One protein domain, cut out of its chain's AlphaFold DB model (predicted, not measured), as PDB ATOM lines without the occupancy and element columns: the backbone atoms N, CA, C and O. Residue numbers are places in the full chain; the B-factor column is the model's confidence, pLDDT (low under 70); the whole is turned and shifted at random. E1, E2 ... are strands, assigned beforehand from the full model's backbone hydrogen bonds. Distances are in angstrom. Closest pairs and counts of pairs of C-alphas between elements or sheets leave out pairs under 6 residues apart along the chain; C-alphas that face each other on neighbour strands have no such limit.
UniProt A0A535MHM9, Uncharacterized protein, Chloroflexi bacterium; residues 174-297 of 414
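Overview. This is residues 174 to 297 of the 414 residues of an uncharacterized protein of Chloroflexi bacterium (UniProt A0A535MHM9). Three antiparallel sheets form a stack: the four-strand sheet E5 to E8 is in the middle, the four-strand sheet E1 to E4 covers one of its faces, and the small hairpin of E9 and E10 is over the other face. The layers are not flat on each other: the best planes of the facing parts are 33 degrees apart between the sheet E1 to E4 and the sheet E5 to E8, and 37 degrees apart between the sheet E5 to E8 and the hairpin of E9 and E10; E1 and E2 pack over E5, while E10 lies on the far side of E9. The printed part has 124 residues with no named helix and ten named strands, E1 to E10 in order along the chain; the sheets run E1 E2 E3 E4, E5 E6 E7 E8 and E9 E10. The class is all strand, though 59 residues, under half, are in named strands. The whole is compact, with a radius of gyration of the C-alphas of 13.5 A and spans of 36, 33 and 22 A.

Arrangement. One sheet is a meander, each strand the antiparallel neighbour of the one before: E5, residues 234 to 240, E6, residues 245 to 251, E7, residues 257 to 264, and E8, residues 270 to 273. E5 and E8 are its edge strands, and it is strongly twisted, with C-alphas up to 4.5 A off its best plane. Within hydrogen-bond range are N 237 and O 247 at 2.9 A between E5 and E6, N 248 and O 261 at 2.9 A between E6 and E7, and N 271 and O 262 at 2.8 A between E7 and E8. A second meander holds E1, residues 182 to 184, E2, residues 191 to 195, E3, residues 206 to 213, and E4, residues 220 to 228. N 183 and O 192 are 2.8 A apart between E1 and E2, N 193 and O 211 are 2.9 A apart between E2 and E3, and N 210 and O 223 are 2.8 A apart between E3 and E4. E4 bends by 79 degrees at residue 225. These two sheets are face to face, their facing parts 9.4 A centre to centre and their strands at 23 degrees. The closest C-alphas of E1 and E5 are those of Trp 183 and Val 236, 5.7 A apart; those of E4 and E6 are of Gly 226 and Gln 250, 6.0 A apart. E4 and E8 are apart, but only just, at 8.1 A. The hairpin of E9, residues 283 to 286, and E10, residues 293 to 296, has N 285 and O 294 2.9 A apart. It is face to face with the sheet of E5 to E8 in a stack of sheets, layers facing in turn. The closest C-alphas of E5 and E9 are those of Ala 238 and Ala 286, 6.0 A apart. E10 is apart from E5, E6, E7 and E8.

Along the chain. E6 measures 20.0 A from first to last C-alpha, E7 20.7 A, E5 17.8 A and E8 6.9 A. E3 measures 21.8 A, E4 18.8 A, E2 12.7 A and E1 6.6 A; E9 measures 10.2 A and E10 9.9 A. E1 begins at C-alpha 182, (-37.276, -34.317, 17.455). E5 begins at C-alpha 234, (-28.188, -28.783, 18.508), and E10 ends at C-alpha 296, (-33.239, -14.066, 27.215).

Size, cuts and confidence. The two C-alphas farthest apart are those of Gly 216 and Gly 278, at 40.6 A. The printed part, residues 174 to 297, has no cut. No link is long; the four from E4 to E8 are tight and the others short. The mean pLDDT of the printed part is 90.9; residues 176 to 179 and 230 to 231 are under 70.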
ATOM      1  N   SER A 174     -33.965 -42.455  15.470       75.12
ATOM      2  CA  SER A 174     -33.195 -41.923  16.600       75.12
ATOM      3  C   SER A 174     -31.792 -41.485  16.186       75.12
ATOM      4  O   SER A 174     -31.093 -40.848  16.977       75.12
ATOM      5  N   GLY A 175     -31.355 -41.853  14.974       74.62
ATOM      6  CA  GLY A 175     -29.974 -41.808  14.550       74.62
ATOM      7  C   GLY A 175     -29.145 -42.439  15.649       74.62
ATOM      8  O   GLY A 175     -29.329 -43.600  16.013       74.62
ATOM      9  N   ASN A 176     -28.318 -41.603  16.257       68.25
ATOM     10  CA  ASN A 176     -27.457 -42.003  17.350       68.25
ATOM     11  C   ASN A 176     -27.664 -41.194  18.631       68.25
ATOM     12  O   ASN A 176     -26.822 -41.203  19.529       68.25
ATOM     13  N   GLN A 177     -28.775 -40.469  18.711       66.62
ATOM     14  CA  GLN A 177     -29.143 -39.747  19.913       66.62
ATOM     15  C   GLN A 177     -29.822 -40.691  20.910       66.62
ATOM     16  O   GLN A 177     -30.521 -41.634  20.532       66.62
ATOM     17  N   LYS A 178     -29.617 -40.434  22.205       59.38
ATOM     18  CA  LYS A 178     -30.415 -41.065  23.259       59.38
ATOM     19  C   LYS A 178     -31.744 -40.316  23.348       59.38
ATOM     20  O   LYS A 178     -31.735 -39.126  23.633       59.38
ATOM     21  N   GLY A 179     -32.857 -41.010  23.134       65.81
ATOM     22  CA  GLY A 179     -34.190 -40.407  23.197       65.81
ATOM     23  C   GLY A 179     -34.682 -39.835  21.870       65.81
ATOM     24  O   GLY A 179     -34.139 -40.125  20.801       65.81
ATOM     25  N   PHE A 180     -35.787 -39.094  21.927       73.00
ATOM     26  CA  PHE A 180     -36.372 -38.442  20.759       73.00
ATOM     27  C   PHE A 180     -35.718 -37.076  20.564       73.00
ATOM     28  O   PHE A 180     -35.978 -36.136  21.300       73.00
ATOM     29  N   ALA A 181     -34.864 -36.972  19.548       76.62
ATOM     30  CA  ALA A 181     -34.167 -35.741  19.167       76.62
ATOM     31  C   ALA A 181     -35.017 -34.787  18.307       76.62
ATOM     32  O   ALA A 181     -34.487 -33.964  17.549       76.62
ATOM     33  N   GLY A 182     -36.333 -34.994  18.320       86.44
ATOM     34  CA  GLY A 182     -37.276 -34.317  17.455       86.44
ATOM     35  C   GLY A 182     -38.196 -33.375  18.211       86.44
ATOM     36  O   GLY A 182     -38.329 -33.440  19.426       86.44
ATOM     37  N   TRP A 183     -38.862 -32.521  17.448       94.69
ATOM     38  CA  TRP A 183     -39.931 -31.650  17.898       94.69
ATOM     39  C   TRP A 183     -41.145 -31.890  17.012       94.69
ATOM     40  O   TRP A 183     -41.027 -31.874  15.778       94.69
ATOM     41  N   TRP A 184     -42.301 -32.138  17.621       96.81
ATOM     42  CA  TRP A 184     -43.540 -32.312  16.873       96.81
ATOM     43  C   TRP A 184     -43.909 -31.034  16.129       96.81
ATOM     44  O   TRP A 184     -43.720 -29.924  16.624       96.81
ATOM     45  N   ALA A 185     -44.420 -31.202  14.917       97.69
ATOM     46  CA  ALA A 185     -44.951 -30.099  14.149       97.69
ATOM     47  C   ALA A 185     -46.277 -29.616  14.739       97.69
ATOM     48  O   ALA A 185     -47.025 -30.383  15.351       97.69
ATOM     49  N   ASP A 186     -46.593 -28.351  14.485       96.38
ATOM     50  CA  ASP A 186     -47.858 -27.720  14.865       96.38
ATOM     51  C   ASP A 186     -49.117 -28.413  14.305       96.38
ATOM     52  O   ASP A 186     -50.197 -28.300  14.878       96.38
ATOM     53  N   ASP A 187     -49.003 -29.192  13.229       96.62
ATOM     54  CA  ASP A 187     -50.105 -30.009  12.707       96.62
ATOM     55  C   ASP A 187     -50.334 -31.333  13.463       96.62
ATOM     56  O   ASP A 187     -51.282 -32.067  13.166       96.62
ATOM     57  N   GLY A 188     -49.457 -31.661  14.417       95.12
ATOM     58  CA  GLY A 188     -49.489 -32.883  15.216       95.12
ATOM     59  C   GLY A 188     -49.286 -34.180  14.432       95.12
ATOM     60  O   GLY A 188     -49.504 -35.259  14.983       95.12
ATOM     61  N   ARG A 189     -48.880 -34.113  13.164       96.19
ATOM     62  CA  ARG A 189     -48.669 -35.284  12.298       96.19
ATOM     63  C   ARG A 189     -47.216 -35.442  11.907       96.19
ATOM     64  O   ARG A 189     -46.727 -36.565  11.848       96.19
ATOM     65  N   HIS A 190     -46.540 -34.333  11.646       97.81
ATOM     66  CA  HIS A 190     -45.130 -34.344  11.298       97.81
ATOM     67  C   HIS A 190     -44.269 -34.071  12.524       97.81
ATOM     68  O   HIS A 190     -44.738 -33.599  13.556       97.81
ATOM     69  N   TYR A 191     -42.980 -34.343  12.399       97.31
ATOM     70  CA  TYR A 191     -41.975 -33.895  13.344       97.31
ATOM     71  C   TYR A 191     -40.689 -33.540  12.606       97.31
ATOM     72  O   TYR A 191     -40.343 -34.112  11.567       97.31
ATOM     73  N   CYS A 192     -39.977 -32.574  13.166       97.25
ATOM     74  CA  CYS A 192     -38.659 -32.173  12.721       97.25
ATOM     75  C   CYS A 192     -37.630 -32.769  13.676       97.25
ATOM     76  O   CYS A 192     -37.822 -32.705  14.882       97.25
ATOM     77  N   GLN A 193     -36.524 -33.298  13.174       93.94
ATOM     78  CA  GLN A 193     -35.455 -33.849  14.010       93.94
ATOM     79  C   GLN A 193     -34.089 -33.447  13.484       93.94
ATOM     80  O   GLN A 193     -33.913 -33.259  12.277       93.94
ATOM     81  N   LEU A 194     -33.115 -33.342  14.382       91.81
ATOM     82  CA  LEU A 194     -31.732 -33.085  14.012       91.81
ATOM     83  C   LEU A 194     -30.917 -34.370  14.165       91.81
ATOM     84  O   LEU A 194     -30.862 -34.952  15.243       91.81
ATOM     85  N   VAL A 195     -30.282 -34.828  13.088       90.44
ATOM     86  CA  VAL A 195     -29.498 -36.072  13.108       90.44
ATOM     87  C   VAL A 195     -28.035 -35.821  12.760       90.44
ATOM     88  O   VAL A 195     -27.724 -35.053  11.848       90.44
ATOM     89  N   SER A 196     -27.139 -36.478  13.490       89.06
ATOM     90  CA  SER A 196     -25.707 -36.545  13.197       89.06
ATOM     91  C   SER A 196     -25.414 -37.692  12.220       89.06
ATOM     92  O   SER A 196     -26.213 -38.621  12.084       89.06
ATOM     93  N   ALA A 197     -24.280 -37.640  11.524       86.75
ATOM     94  CA  ALA A 197     -23.837 -38.736  10.659       86.75
ATOM     95  C   ALA A 197     -23.222 -39.882  11.482       86.75
ATOM     96  O   ALA A 197     -23.434 -41.059  11.189       86.75
ATOM     97  N   SER A 198     -22.475 -39.525  12.521       85.69
ATOM     98  CA  SER A 198     -21.732 -40.407  13.409       85.69
ATOM     99  C   SER A 198     -22.523 -40.745  14.656       85.69
ATOM    100  O   SER A 198     -23.312 -39.935  15.160       85.69
ATOM    101  N   ALA A 199     -22.244 -41.940  15.190       81.00
ATOM    102  CA  ALA A 199     -22.870 -42.396  16.421       81.00
ATOM    103  C   ALA A 199     -22.351 -41.778  17.697       81.00
ATOM    104  O   ALA A 199     -23.083 -41.571  18.661       81.00
ATOM    105  N   LEU A 200     -21.081 -41.436  17.648       82.31
ATOM    106  CA  LEU A 200     -20.391 -40.695  18.668       82.31
ATOM    107  C   LEU A 200     -19.734 -39.543  17.919       82.31
ATOM    108  O   LEU A 200     -18.657 -39.741  17.347       82.31
ATOM    109  N   PRO A 201     -20.415 -38.390  17.805       83.69
ATOM    110  CA  PRO A 201     -19.828 -37.222  17.180       83.69
ATOM    111  C   PRO A 201     -18.472 -36.887  17.818       83.69
ATOM    112  O   PRO A 201     -18.300 -37.068  19.027       83.69
ATOM    113  N   PRO A 202     -17.483 -36.421  17.039       85.06
ATOM    114  CA  PRO A 202     -16.188 -36.046  17.594       85.06
ATOM    115  C   PRO A 202     -16.336 -34.868  18.569       85.06
ATOM    116  O   PRO A 202     -17.248 -34.056  18.437       85.06
ATOM    117  N   ALA A 203     -15.387 -34.701  19.494       81.50
ATOM    118  CA  ALA A 203     -15.390 -33.589  20.457       81.50
ATOM    119  C   ALA A 203     -15.393 -32.189  19.797       81.50
ATOM    120  O   ALA A 203     -15.812 -31.210  20.403       81.50
ATOM    121  N   GLY A 204     -14.938 -32.076  18.542       80.94
ATOM    122  CA  GLY A 204     -15.023 -30.839  17.748       80.94
ATOM    123  C   GLY A 204     -16.403 -30.568  17.134       80.94
ATOM    124  O   GLY A 204     -16.602 -29.528  16.509       80.94
ATOM    125  N   GLY A 205     -17.339 -31.496  17.311       86.56
ATOM    126  CA  GLY A 205     -18.629 -31.531  16.649       86.56
ATOM    127  C   GLY A 205     -18.544 -31.942  15.180       86.56
ATOM    128  O   GLY A 205     -17.500 -31.857  14.533       86.56
ATOM    129  N   GLU A 206     -19.672 -32.370  14.636       90.25
ATOM    130  CA  GLU A 206     -19.858 -32.574  13.200       90.25
ATOM    131  C   GLU A 206     -21.166 -31.931  12.723       90.25
ATOM    132  O   GLU A 206     -22.071 -31.725  13.540       90.25
ATOM    133  N   PRO A 207     -21.295 -31.603  11.424       92.19
ATOM    134  CA  PRO A 207     -22.521 -31.027  10.886       92.19
ATOM    135  C   PRO A 207     -23.732 -31.928  11.128       92.19
ATOM    136  O   PRO A 207     -23.685 -33.135  10.881       92.19
ATOM    137  N   ALA A 208     -24.831 -31.321  11.562       92.38
ATOM    138  CA  ALA A 208     -26.091 -32.017  11.759       92.38
ATOM    139  C   ALA A 208     -27.047 -31.754  10.588       92.38
ATOM    140  O   ALA A 208     -26.994 -30.709   9.939       92.38
ATOM    141  N   THR A 209     -27.930 -32.707  10.300       94.75
ATOM    142  CA  THR A 209     -28.949 -32.580   9.253       94.75
ATOM    143  C   THR A 209     -30.326 -32.456   9.885       94.75
ATOM    144  O   THR A 209     -30.782 -33.373  10.567       94.75
ATOM    145  N   LEU A 210     -31.013 -31.350   9.610       96.25
ATOM    146  CA  LEU A 210     -32.436 -31.202   9.876       96.25
ATOM    147  C   LEU A 210     -33.212 -32.113   8.927       96.25
ATOM    148  O   LEU A 210     -33.056 -32.036   7.704       96.25
ATOM    149  N   ARG A 211     -34.065 -32.960   9.492       96.62
ATOM    150  CA  ARG A 211     -34.973 -33.841   8.764       96.62
ATOM    151  C   ARG A 211     -36.414 -33.557   9.151       96.62
ATOM    152  O   ARG A 211     -36.695 -33.257  10.306       96.62
ATOM    153  N   LEU A 212     -37.309 -33.701   8.183       97.50
ATOM    154  CA  LEU A 212     -38.757 -33.681   8.368       97.50
ATOM    155  C   LEU A 212     -39.298 -35.086   8.101       97.50
ATOM    156  O   LEU A 212     -38.896 -35.715   7.119       97.50
ATOM    157  N   SER A 213     -40.190 -35.574   8.954       96.38
ATOM    158  CA  SER A 213     -40.802 -36.898   8.821       96.38
ATOM    159  C   SER A 213     -42.228 -36.894   9.363       96.38
ATOM    160  O   SER A 213     -42.619 -35.970  10.074       96.38
ATOM    161  N   ALA A 214     -42.970 -37.956   9.072       96.44
ATOM    162  CA  ALA A 214     -44.187 -38.335   9.777       96.44
ATOM    163  C   ALA A 214     -44.075 -39.799  10.255       96.44
ATOM    164  O   ALA A 214     -43.243 -40.551   9.727       96.44
ATOM    165  N   PRO A 215     -44.868 -40.226  11.256       95.44
ATOM    166  CA  PRO A 215     -44.913 -41.615  11.701       95.44
ATOM    167  C   PRO A 215     -45.171 -42.583  10.538       95.44
ATOM    168  O   PRO A 215     -46.182 -42.486   9.850       95.44
ATOM    169  N   GLY A 216     -44.252 -43.529  10.327       93.50
ATOM    170  CA  GLY A 216     -44.357 -44.548   9.276       93.50
ATOM    171  C   GLY A 216     -43.871 -44.097   7.895       93.50
ATOM    172  O   GLY A 216     -43.824 -44.916   6.979       93.50
ATOM    173  N   GLU A 217     -43.465 -42.835   7.743       94.69
ATOM    174  CA  GLU A 217     -42.938 -42.292   6.492       94.69
ATOM    175  C   GLU A 217     -41.407 -42.195   6.493       94.69
ATOM    176  O   GLU A 217     -40.756 -42.073   7.533       94.69
ATOM    177  N   THR A 218     -40.817 -42.212   5.296       92.12
ATOM    178  CA  THR A 218     -39.378 -41.989   5.120       92.12
ATOM    179  C   THR A 218     -39.034 -40.527   5.392       92.12
ATOM    180  O   THR A 218     -39.567 -39.625   4.747       92.12
ATOM    181  N   SER A 219     -38.081 -40.283   6.293       93.69
ATOM    182  CA  SER A 219     -37.625 -38.926   6.592       93.69
ATOM    183  C   SER A 219     -36.944 -38.258   5.393       93.69
ATOM    184  O   SER A 219     -36.095 -38.848   4.722       93.69
ATOM    185  N   ARG A 220     -37.247 -36.977   5.180       95.31
ATOM    186  CA  ARG A 220     -36.638 -36.125   4.153       95.31
ATOM    187  C   ARG A 220     -35.593 -35.204   4.776       95.31
ATOM    188  O   ARG A 220     -35.890 -34.496   5.735       95.31
ATOM    189  N   ALA A 221     -34.387 -35.169   4.211       96.88
ATOM    190  CA  ALA A 221     -33.387 -34.164   4.567       96.88
ATOM    191  C   ALA A 221     -33.826 -32.772   4.088       96.88
ATOM    192  O   ALA A 221     -34.221 -32.612   2.934       96.88
ATOM    193  N   VAL A 222     -33.765 -31.785   4.980       98.19
ATOM    194  CA  VAL A 222     -34.174 -30.398   4.720       98.19
ATOM    195  C   VAL A 222     -32.947 -29.508   4.556       98.19
ATOM    196  O   VAL A 222     -32.783 -28.881   3.517       98.19
ATOM    197  N   ALA A 223     -32.072 -29.461   5.562       98.00
ATOM    198  CA  ALA A 223     -30.884 -28.610   5.556       98.00
ATOM    199  C   ALA A 223     -29.790 -29.187   6.462       98.00
ATOM    200  O   ALA A 223     -30.096 -29.885   7.427       98.00
ATOM    201  N   GLN A 224     -28.525 -28.860   6.189       96.44
ATOM    202  CA  GLN A 224     -27.449 -29.041   7.167       96.44
ATOM    203  C   GLN A 224     -27.334 -27.778   8.020       96.44
ATOM    204  O   GLN A 224     -27.051 -26.706   7.486       96.44
ATOM    205  N   VAL A 225     -27.590 -27.897   9.321       94.69
ATOM    206  CA  VAL A 225     -27.607 -26.777  10.274       94.69
ATOM    207  C   VAL A 225     -27.155 -27.238  11.654       94.69
ATOM    208  O   VAL A 225     -27.476 -28.343  12.084       94.69
ATOM    209  N   GLY A 226     -26.426 -26.368  12.352       91.12
ATOM    210  CA  GLY A 226     -25.828 -26.680  13.647       91.12
ATOM    211  C   GLY A 226     -24.734 -27.749  13.579       91.12
ATOM    212  O   GLY A 226     -24.380 -28.272  12.517       91.12
ATOM    213  N   SER A 227     -24.185 -28.073  14.746       90.75
ATOM    214  CA  SER A 227     -23.294 -29.216  14.909       90.75
ATOM    215  C   SER A 227     -23.626 -30.010  16.165       90.75
ATOM    216  O   SER A 227     -24.018 -29.446  17.188       90.75
ATOM    217  N   MET A 228     -23.467 -31.327  16.063       86.19
ATOM    218  CA  MET A 228     -23.609 -32.273  17.170       86.19
ATOM    219  C   MET A 228     -22.215 -32.630  17.675       86.19
ATOM    220  O   MET A 228     -21.388 -33.067  16.878       86.19
ATOM    221  N   GLY A 229     -21.943 -32.420  18.961       81.88
ATOM    222  CA  GLY A 229     -20.730 -32.854  19.658       81.88
ATOM    223  C   GLY A 229     -21.006 -33.992  20.641       81.88
ATOM    224  O   GLY A 229     -22.130 -34.478  20.748       81.88
ATOM    225  N   ASP A 230     -19.971 -34.422  21.362       67.88
ATOM    226  CA  ASP A 230     -20.062 -35.497  22.360       67.88
ATOM    227  C   ASP A 230     -20.792 -35.072  23.653       67.88
ATOM    228  O   ASP A 230     -21.405 -35.912  24.311       67.88
ATOM    229  N   GLN A 231     -20.745 -33.782  24.006       63.78
ATOM    230  CA  GLN A 231     -21.351 -33.218  25.224       63.78
ATOM    231  C   GLN A 231     -22.321 -32.057  24.979       63.78
ATOM    232  O   GLN A 231     -23.051 -31.669  25.886       63.78
ATOM    233  N   PHE A 232     -22.331 -31.485  23.779       71.19
ATOM    234  CA  PHE A 232     -23.167 -30.341  23.423       71.19
ATOM    235  C   PHE A 232     -23.825 -30.589  22.072       71.19
ATOM    236  O   PHE A 232     -23.202 -31.092  21.135       71.19
ATOM    237  N   GLY A 233     -25.110 -30.264  21.995       82.81
ATOM    238  CA  GLY A 233     -25.940 -30.582  20.848       82.81
ATOM    239  C   GLY A 233     -26.486 -29.354  20.144       82.81
ATOM    240  O   GLY A 233     -26.341 -28.208  20.578       82.81
ATOM    241  N   ALA A 234     -27.173 -29.646  19.057       90.38
ATOM    242  CA  ALA A 234     -28.188 -28.783  18.508       90.38
ATOM    243  C   ALA A 234     -29.504 -29.564  18.471       90.38
ATOM    244  O   ALA A 234     -29.513 -30.796  18.442       90.38
ATOM    245  N   GLY A 235     -30.618 -28.854  18.498       92.12
ATOM    246  CA  GLY A 235     -31.934 -29.467  18.550       92.12
ATOM    247  C   GLY A 235     -32.987 -28.549  17.971       92.12
ATOM    248  O   GLY A 235     -32.764 -27.353  17.772       92.12
ATOM    249  N   VAL A 236     -34.124 -29.143  17.641       95.31
ATOM    250  CA  VAL A 236     -35.269 -28.409  17.115       95.31
ATOM    251  C   VAL A 236     -36.090 -27.898  18.293       95.31
ATOM    252  O   VAL A 236     -36.405 -28.674  19.184       95.31
ATOM    253  N   VAL A 237     -36.431 -26.609  18.286       95.31
ATOM    254  CA  VAL A 237     -37.254 -25.966  19.335       95.31
ATOM    255  C   VAL A 237     -38.612 -25.485  18.818       95.31
ATOM    256  O   VAL A 237     -39.464 -25.074  19.594       95.31
ATOM    257  N   ALA A 238     -38.814 -25.513  17.498       97.25
ATOM    258  CA  ALA A 238     -40.114 -25.335  16.862       97.25
ATOM    259  C   ALA A 238     -40.122 -26.013  15.491       97.25
ATOM    260  O   ALA A 238     -39.129 -25.979  14.756       97.25
ATOM    261  N   CYS A 239     -41.260 -26.591  15.122       98.19
ATOM    262  CA  CYS A 239     -41.488 -27.211  13.826       98.19
ATOM    263  C   CYS A 239     -42.892 -26.827  13.360       98.19
ATOM    264  O   CYS A 239     -43.871 -27.072  14.055       98.19
ATOM    265  N   SER A 240     -42.998 -26.219  12.185       98.06
ATOM    266  CA  SER A 240     -44.278 -25.816  11.621       98.06
ATOM    267  C   SER A 240     -44.322 -26.104  10.135       98.06
ATOM    268  O   SER A 240     -43.754 -25.378   9.312       98.06
ATOM    269  N   VAL A 241     -45.029 -27.175   9.783       97.94
ATOM    270  CA  VAL A 241     -45.301 -27.504   8.380       97.94
ATOM    271  C   VAL A 241     -46.282 -26.488   7.799       97.94
ATOM    272  O   VAL A 241     -46.120 -26.065   6.656       97.94
ATOM    273  N   LEU A 242     -47.230 -26.005   8.611       97.06
ATOM    274  CA  LEU A 242     -48.228 -25.014   8.201       97.06
ATOM    275  C   LEU A 242     -47.607 -23.652   7.865       97.06
ATOM    276  O   LEU A 242     -48.107 -22.937   6.994       97.06
ATOM    277  N   ARG A 243     -46.512 -23.280   8.536       97.88
ATOM    278  CA  ARG A 243     -45.773 -22.032   8.287       97.88
ATOM    279  C   ARG A 243     -44.483 -22.228   7.503       97.88
ATOM    280  O   ARG A 243     -43.730 -21.255   7.376       97.88
ATOM    281  N   ASP A 244     -44.240 -23.435   6.994       98.12
ATOM    282  CA  ASP A 244     -43.063 -23.814   6.214       98.12
ATOM    283  C   ASP A 244     -41.732 -23.474   6.909       98.12
ATOM    284  O   ASP A 244     -40.816 -22.918   6.297       98.12
ATOM    285  N   ARG A 245     -41.618 -23.754   8.214       97.81
ATOM    286  CA  ARG A 245     -40.403 -23.437   8.974       97.81
ATOM    287  C   ARG A 245     -40.094 -24.403  10.102       97.81
ATOM    288  O   ARG A 245     -40.982 -24.980  10.714       97.81
ATOM    289  N   ALA A 246     -38.816 -24.500  10.422       98.38
ATOM    290  CA  ALA A 246     -38.337 -25.060  11.672       98.38
ATOM    291  C   ALA A 246     -37.298 -24.133  12.284       98.38
ATOM    292  O   ALA A 246     -36.593 -23.407  11.576       98.38
ATOM    293  N   MET A 247     -37.198 -24.189  13.604       97.56
ATOM    294  CA  MET A 247     -36.194 -23.467  14.355       97.56
ATOM    295  C   MET A 247     -35.250 -24.448  15.034       97.56
ATOM    296  O   MET A 247     -35.687 -25.352  15.743       97.56
ATOM    297  N   VAL A 248     -33.956 -24.250  14.809       96.94
ATOM    298  CA  VAL A 248     -32.885 -25.068  15.382       96.94
ATOM    299  C   VAL A 248     -32.040 -24.193  16.287       96.94
ATOM    300  O   VAL A 248     -31.646 -23.104  15.877       96.94
ATOM    301  N   VAL A 249     -31.735 -24.674  17.488       95.19
ATOM    302  CA  VAL A 249     -30.841 -24.011  18.442       95.19
ATOM    303  C   VAL A 249     -29.627 -24.897  18.664       95.19
ATOM    304  O   VAL A 249     -29.743 -26.116  18.741       95.19
ATOM    305  N   GLN A 250     -28.458 -24.279  18.742       93.19
ATOM    306  CA  GLN A 250     -27.225 -24.894  19.202       93.19
ATOM    307  C   GLN A 250     -26.891 -24.374  20.595       93.19
ATOM    308  O   GLN A 250     -26.945 -23.165  20.830       93.19
ATOM    309  N   TRP A 251     -26.485 -25.276  21.483       91.44
ATOM    310  CA  TRP A 251     -26.150 -24.954  22.866       91.44
ATOM    311  C   TRP A 251     -24.654 -25.086  23.144       91.44
ATOM    312  O   TRP A 251     -23.930 -25.840  22.489       91.44
ATOM    313  N   ASN A 252     -24.193 -24.332  24.134       88.81
ATOM    314  CA  ASN A 252     -22.907 -24.522  24.791       88.81
ATOM    315  C   ASN A 252     -23.010 -25.652  25.833       88.81
ATOM    316  O   ASN A 252     -24.099 -26.100  26.190       88.81
ATOM    317  N   ALA A 253     -21.867 -26.092  26.363       84.75
ATOM    318  CA  ALA A 253     -21.813 -27.148  27.379       84.75
ATOM    319  C   ALA A 253     -22.492 -26.765  28.711       84.75
ATOM    320  O   ALA A 253     -22.873 -27.642  29.477       84.75
ATOM    321  N   ASP A 254     -22.652 -25.469  28.988       84.88
ATOM    322  CA  ASP A 254     -23.378 -24.954  30.155       84.88
ATOM    323  C   ASP A 254     -24.898 -24.832  29.921       84.88
ATOM    324  O   ASP A 254     -25.609 -24.292  30.766       84.88
ATOM    325  N   GLY A 255     -25.397 -25.307  28.772       85.56
ATOM    326  CA  GLY A 255     -26.803 -25.224  28.375       85.56
ATOM    327  C   GLY A 255     -27.217 -23.870  27.795       85.56
ATOM    328  O   GLY A 255     -28.334 -23.742  27.295       85.56
ATOM    329  N   SER A 256     -26.336 -22.861  27.807       88.81
ATOM    330  CA  SER A 256     -26.649 -21.569  27.200       88.81
ATOM    331  C   SER A 256     -26.773 -21.682  25.681       88.81
ATOM    332  O   SER A 256     -26.075 -22.460  25.026       88.81
ATOM    333  N   SER A 257     -27.673 -20.899  25.094       91.31
ATOM    334  CA  SER A 257     -27.849 -20.853  23.642       91.31
ATOM    335  C   SER A 257     -26.655 -20.162  22.978       91.31
ATOM    336  O   SER A 257     -26.290 -19.047  23.325       91.31
ATOM    337  N   ARG A 258     -26.040 -20.821  21.998       89.88
ATOM    338  CA  ARG A 258     -24.889 -20.301  21.251       89.88
ATOM    339  C   ARG A 258     -25.304 -19.629  19.951       89.88
ATOM    340  O   ARG A 258     -24.738 -18.606  19.577       89.88
ATOM    341  N   GLN A 259     -26.222 -20.258  19.229       93.06
ATOM    342  CA  GLN A 259     -26.672 -19.832  17.910       93.06
ATOM    343  C   GLN A 259     -28.020 -20.478  17.613       93.06
ATOM    344  O   GLN A 259     -28.303 -21.568  18.104       93.06
ATOM    345  N   PHE A 260     -28.840 -19.832  16.795       95.50
ATOM    346  CA  PHE A 260     -30.050 -20.438  16.270       95.50
ATOM    347  C   PHE A 260     -30.237 -20.108  14.794       95.50
ATOM    348  O   PHE A 260     -29.716 -19.116  14.274       95.50
ATOM    349  N   TRP A 261     -31.028 -20.946  14.133       97.56
ATOM    350  CA  TRP A 261     -31.405 -20.796  12.739       97.56
ATOM    351  C   TRP A 261     -32.906 -20.952  12.579       97.56
ATOM    352  O   TRP A 261     -33.517 -21.821  13.199       97.56
ATOM    353  N   VAL A 262     -33.474 -20.158  11.679       98.25
ATOM    354  CA  VAL A 262     -34.812 -20.400  11.135       98.25
ATOM    355  C   VAL A 262     -34.631 -20.947   9.730       98.25
ATOM    356  O   VAL A 262     -34.030 -20.294   8.876       98.25
ATOM    357  N   VAL A 263     -35.138 -22.148   9.487       98.56
ATOM    358  CA  VAL A 263     -34.983 -22.879   8.228       98.56
ATOM    359  C   VAL A 263     -36.341 -23.034   7.570       98.56
ATOM    360  O   VAL A 263     -37.289 -23.471   8.213       98.56
ATOM    361  N   GLN A 264     -36.429 -22.714   6.284       98.31
ATOM    362  CA  GLN A 264     -37.605 -22.993   5.473       98.31
ATOM    363  C   GLN A 264     -37.676 -24.493   5.149       98.31
ATOM    364  O   GLN A 264     -36.740 -25.038   4.560       98.31
ATOM    365  N   LEU A 265     -38.773 -25.168   5.501       98.50
ATOM    366  CA  LEU A 265     -38.873 -26.632   5.399       98.50
ATOM    367  C   LEU A 265     -38.967 -27.139   3.955       98.50
ATOM    368  O   LEU A 265     -38.466 -28.216   3.631       98.50
ATOM    369  N   SER A 266     -39.618 -26.392   3.074       98.12
ATOM    370  CA  SER A 266     -39.858 -26.768   1.683       98.12
ATOM    371  C   SER A 266     -38.582 -26.737   0.843       98.12
ATOM    372  O   SER A 266     -38.394 -27.618   0.003       98.12
ATOM    373  N   THR A 267     -37.699 -25.764   1.099       98.12
ATOM    374  CA  THR A 267     -36.504 -25.483   0.286       98.12
ATOM    375  C   THR A 267     -35.179 -25.771   0.990       98.12
ATOM    376  O   THR A 267     -34.147 -25.818   0.325       98.12
ATOM    377  N   GLY A 268     -35.170 -25.902   2.321       98.12
ATOM    378  CA  GLY A 268     -33.940 -25.982   3.112       98.12
ATOM    379  C   GLY A 268     -33.213 -24.646   3.290       98.12
ATOM    380  O   GLY A 268     -32.120 -24.600   3.855       98.12
ATOM    381  N   ARG A 269     -33.788 -23.537   2.809       98.00
ATOM    382  CA  ARG A 269     -33.162 -22.215   2.892       98.00
ATOM    383  C   ARG A 269     -33.133 -21.716   4.336       98.00
ATOM    384  O   ARG A 269     -34.164 -21.642   4.997       98.00
ATOM    385  N   ILE A 270     -31.966 -21.263   4.790       97.56
ATOM    386  CA  ILE A 270     -31.826 -20.538   6.058       97.56
ATOM    387  C   ILE A 270     -32.419 -19.133   5.880       97.56
ATOM    388  O   ILE A 270     -31.904 -18.317   5.111       97.56
ATOM    389  N   LEU A 271     -33.533 -18.870   6.563       96.12
ATOM    390  CA  LEU A 271     -34.220 -17.578   6.591       96.12
ATOM    391  C   LEU A 271     -33.522 -16.604   7.539       96.12
ATOM    392  O   LEU A 271     -33.368 -15.429   7.210       96.12
ATOM    393  N   LEU A 272     -33.058 -17.116   8.679       96.81
ATOM    394  CA  LEU A 272     -32.348 -16.361   9.700       96.81
ATOM    395  C   LEU A 272     -31.220 -17.202  10.286       96.81
ATOM    396  O   LEU A 272     -31.383 -18.394  10.534       96.81
ATOM    397  N   ASP A 273     -30.096 -16.536  10.512       96.12
ATOM    398  CA  ASP A 273     -28.937 -17.025  11.244       96.12
ATOM    399  C   ASP A 273     -28.630 -15.991  12.331       96.12
ATOM    400  O   ASP A 273     -28.318 -14.837  12.007       96.12
ATOM    401  N   SER A 274     -28.740 -16.383  13.601       94.25
ATOM    402  CA  SER A 274     -28.584 -15.453  14.721       94.25
ATOM    403  C   SER A 274     -27.178 -14.865  14.845       94.25
ATOM    404  O   SER A 274     -27.028 -13.777  15.399       94.25
ATOM    405  N   ALA A 275     -26.153 -15.476  14.232       91.75
ATOM    406  CA  ALA A 275     -24.815 -14.884  14.163       91.75
ATOM    407  C   ALA A 275     -24.814 -13.521  13.444       91.75
ATOM    408  O   ALA A 275     -23.959 -12.677  13.706       91.75
ATOM    409  N   ARG A 276     -25.795 -13.274  12.563       91.00
ATOM    410  CA  ARG A 276     -25.970 -11.989  11.863       91.00
ATOM    411  C   ARG A 276     -26.637 -10.917  12.720       91.00
ATOM    412  O   ARG A 276     -26.601  -9.752  12.339       91.00
ATOM    413  N   LEU A 277     -27.250 -11.302  13.839       87.62
ATOM    414  CA  LEU A 277     -27.900 -10.374  14.763       87.62
ATOM    415  C   LEU A 277     -26.900  -9.738  15.735       87.62
ATOM    416  O   LEU A 277     -27.200  -8.702  16.316       87.62
ATOM    417  N   GLY A 278     -25.708 -10.326  15.906       84.00
ATOM    418  CA  GLY A 278     -24.692  -9.801  16.824       84.00
ATOM    419  C   GLY A 278     -25.128  -9.818  18.294       84.00
ATOM    420  O   GLY A 278     -24.663  -8.990  19.074       84.00
ATOM    421  N   ILE A 279     -26.030 -10.733  18.656       83.88
ATOM    422  CA  ILE A 279     -26.590 -10.881  20.004       83.88
ATOM    423  C   ILE A 279     -25.869 -11.984  20.780       83.88
ATOM    424  O   ILE A 279     -25.461 -13.002  20.216       83.88
ATOM    425  N   THR A 280     -25.722 -11.787  22.086       82.88
ATOM    426  CA  THR A 280     -25.416 -12.872  23.020       82.88
ATOM    427  C   THR A 280     -26.722 -13.523  23.427       82.88
ATOM    428  O   THR A 280     -27.644 -12.825  23.827       82.88
ATOM    429  N   MET A 281     -26.795 -14.842  23.333       85.94
ATOM    430  CA  MET A 281     -27.988 -15.595  23.703       85.94
ATOM    431  C   MET A 281     -27.678 -16.372  24.976       85.94
ATOM    432  O   MET A 281     -26.556 -16.841  25.170       85.94
ATOM    433  N   ARG A 282     -28.661 -16.505  25.862       88.25
ATOM    434  CA  ARG A 282     -28.543 -17.395  27.022       88.25
ATOM    435  C   ARG A 282     -29.638 -18.445  26.986       88.25
ATOM    436  O   ARG A 282     -29.324 -19.622  27.120       88.25
ATOM    437  N   GLN A 283     -30.868 -18.054  26.697       91.94
ATOM    438  CA  GLN A 283     -31.991 -18.963  26.534       91.94
ATOM    439  C   GLN A 283     -32.845 -18.532  25.350       91.94
ATOM    440  O   GLN A 283     -33.189 -17.362  25.217       91.94
ATOM    441  N   ILE A 284     -33.194 -19.510  24.519       95.12
ATOM    442  CA  ILE A 284     -34.046 -19.332  23.355       95.12
ATOM    443  C   ILE A 284     -35.312 -20.157  23.539       95.12
ATOM    444  O   ILE A 284     -35.237 -21.364  23.753       95.12
ATOM    445  N   VAL A 285     -36.460 -19.500  23.413       96.62
ATOM    446  CA  VAL A 285     -37.782 -20.130  23.415       96.62
ATOM    447  C   VAL A 285     -38.508 -19.719  22.143       96.62
ATOM    448  O   VAL A 285     -38.469 -18.556  21.743       96.62
ATOM    449  N   ALA A 286     -39.173 -20.665  21.491       97.62
ATOM    450  CA  ALA A 286     -39.912 -20.414  20.265       97.62
ATOM    451  C   ALA A 286     -41.399 -20.708  20.460       97.62
ATOM    452  O   ALA A 286     -41.774 -21.657  21.144       97.62
ATOM    453  N   SER A 287     -42.256 -19.906  19.833       97.94
ATOM    454  CA  SER A 287     -43.668 -20.274  19.652       97.94
ATOM    455  C   SER A 287     -43.802 -21.540  18.800       97.94
ATOM    456  O   SER A 287     -42.953 -21.784  17.940       97.94
ATOM    457  N   ALA A 288     -44.887 -22.300  18.987       95.31
ATOM    458  CA  ALA A 288     -45.124 -23.570  18.293       95.31
ATOM    459  C   ALA A 288     -45.013 -23.453  16.761       95.31
ATOM    460  O   ALA A 288     -44.416 -24.306  16.106       95.31
ATOM    461  N   ASP A 289     -45.520 -22.353  16.195       96.19
ATOM    462  CA  ASP A 289     -45.501 -22.096  14.755       96.19
ATOM    463  C   ASP A 289     -44.218 -21.387  14.260       96.19
ATOM    464  O   ASP A 289     -44.069 -21.087  13.069       96.19
ATOM    465  N   GLY A 290     -43.282 -21.113  15.175       96.25
ATOM    466  CA  GLY A 290     -42.003 -20.461  14.917       96.25
ATOM    467  C   GLY A 290     -42.110 -19.004  14.459       96.25
ATOM    468  O   GLY A 290     -41.189 -18.536  13.788       96.25
ATOM    469  N   GLN A 291     -43.212 -18.295  14.739       96.81
ATOM    470  CA  GLN A 291     -43.358 -16.864  14.418       96.81
ATOM    471  C   GLN A 291     -42.703 -15.937  15.443       96.81
ATOM    472  O   GLN A 291     -42.296 -14.829  15.092       96.81
ATOM    473  N   TYR A 292     -42.595 -16.384  16.689       98.12
ATOM    474  CA  TYR A 292     -42.002 -15.638  17.789       98.12
ATOM    475  C   TYR A 292     -40.802 -16.381  18.352       98.12
ATOM    476  O   TYR A 292     -40.859 -17.588  18.593       98.12
ATOM    477  N   ILE A 293     -39.724 -15.630  18.553       97.50
ATOM    478  CA  ILE A 293     -38.462 -16.116  19.099       97.50
ATOM    479  C   ILE A 293     -38.119 -15.245  20.298       97.50
ATOM    480  O   ILE A 293     -37.754 -14.085  20.129       97.50
ATOM    481  N   ALA A 294     -38.260 -15.786  21.498       96.75
ATOM    482  CA  ALA A 294     -37.828 -15.151  22.729       96.75
ATOM    483  C   ALA A 294     -36.346 -15.453  22.974       96.75
ATOM    484  O   ALA A 294     -35.961 -16.619  23.047       96.75
ATOM    485  N   ASP A 295     -35.540 -14.406  23.125       94.56
ATOM    486  CA  ASP A 295     -34.153 -14.481  23.579       94.56
ATOM    487  C   ASP A 295     -34.007 -13.770  24.919       94.56
ATOM    488  O   ASP A 295     -34.157 -12.547  25.036       94.56
ATOM    489  N   PHE A 296     -33.698 -14.560  25.935       90.25
ATOM    490  CA  PHE A 296     -33.239 -14.066  27.215       90.25
ATOM    491  C   PHE A 296     -31.718 -14.192  27.219       90.25
ATOM    492  O   PHE A 296     -31.200 -15.305  27.292       90.25
ATOM    493  N   GLY A 297     -30.988 -13.078  27.116       74.50
ATOM    494  CA  GLY A 297     -29.517 -13.109  27.090       74.50
ATOM    495  C   GLY A 297     -28.792 -11.928  26.436       74.50
ATOM    496  O   GLY A 297     -27.564 -11.847  26.537       74.50
TER     497      GLY A 297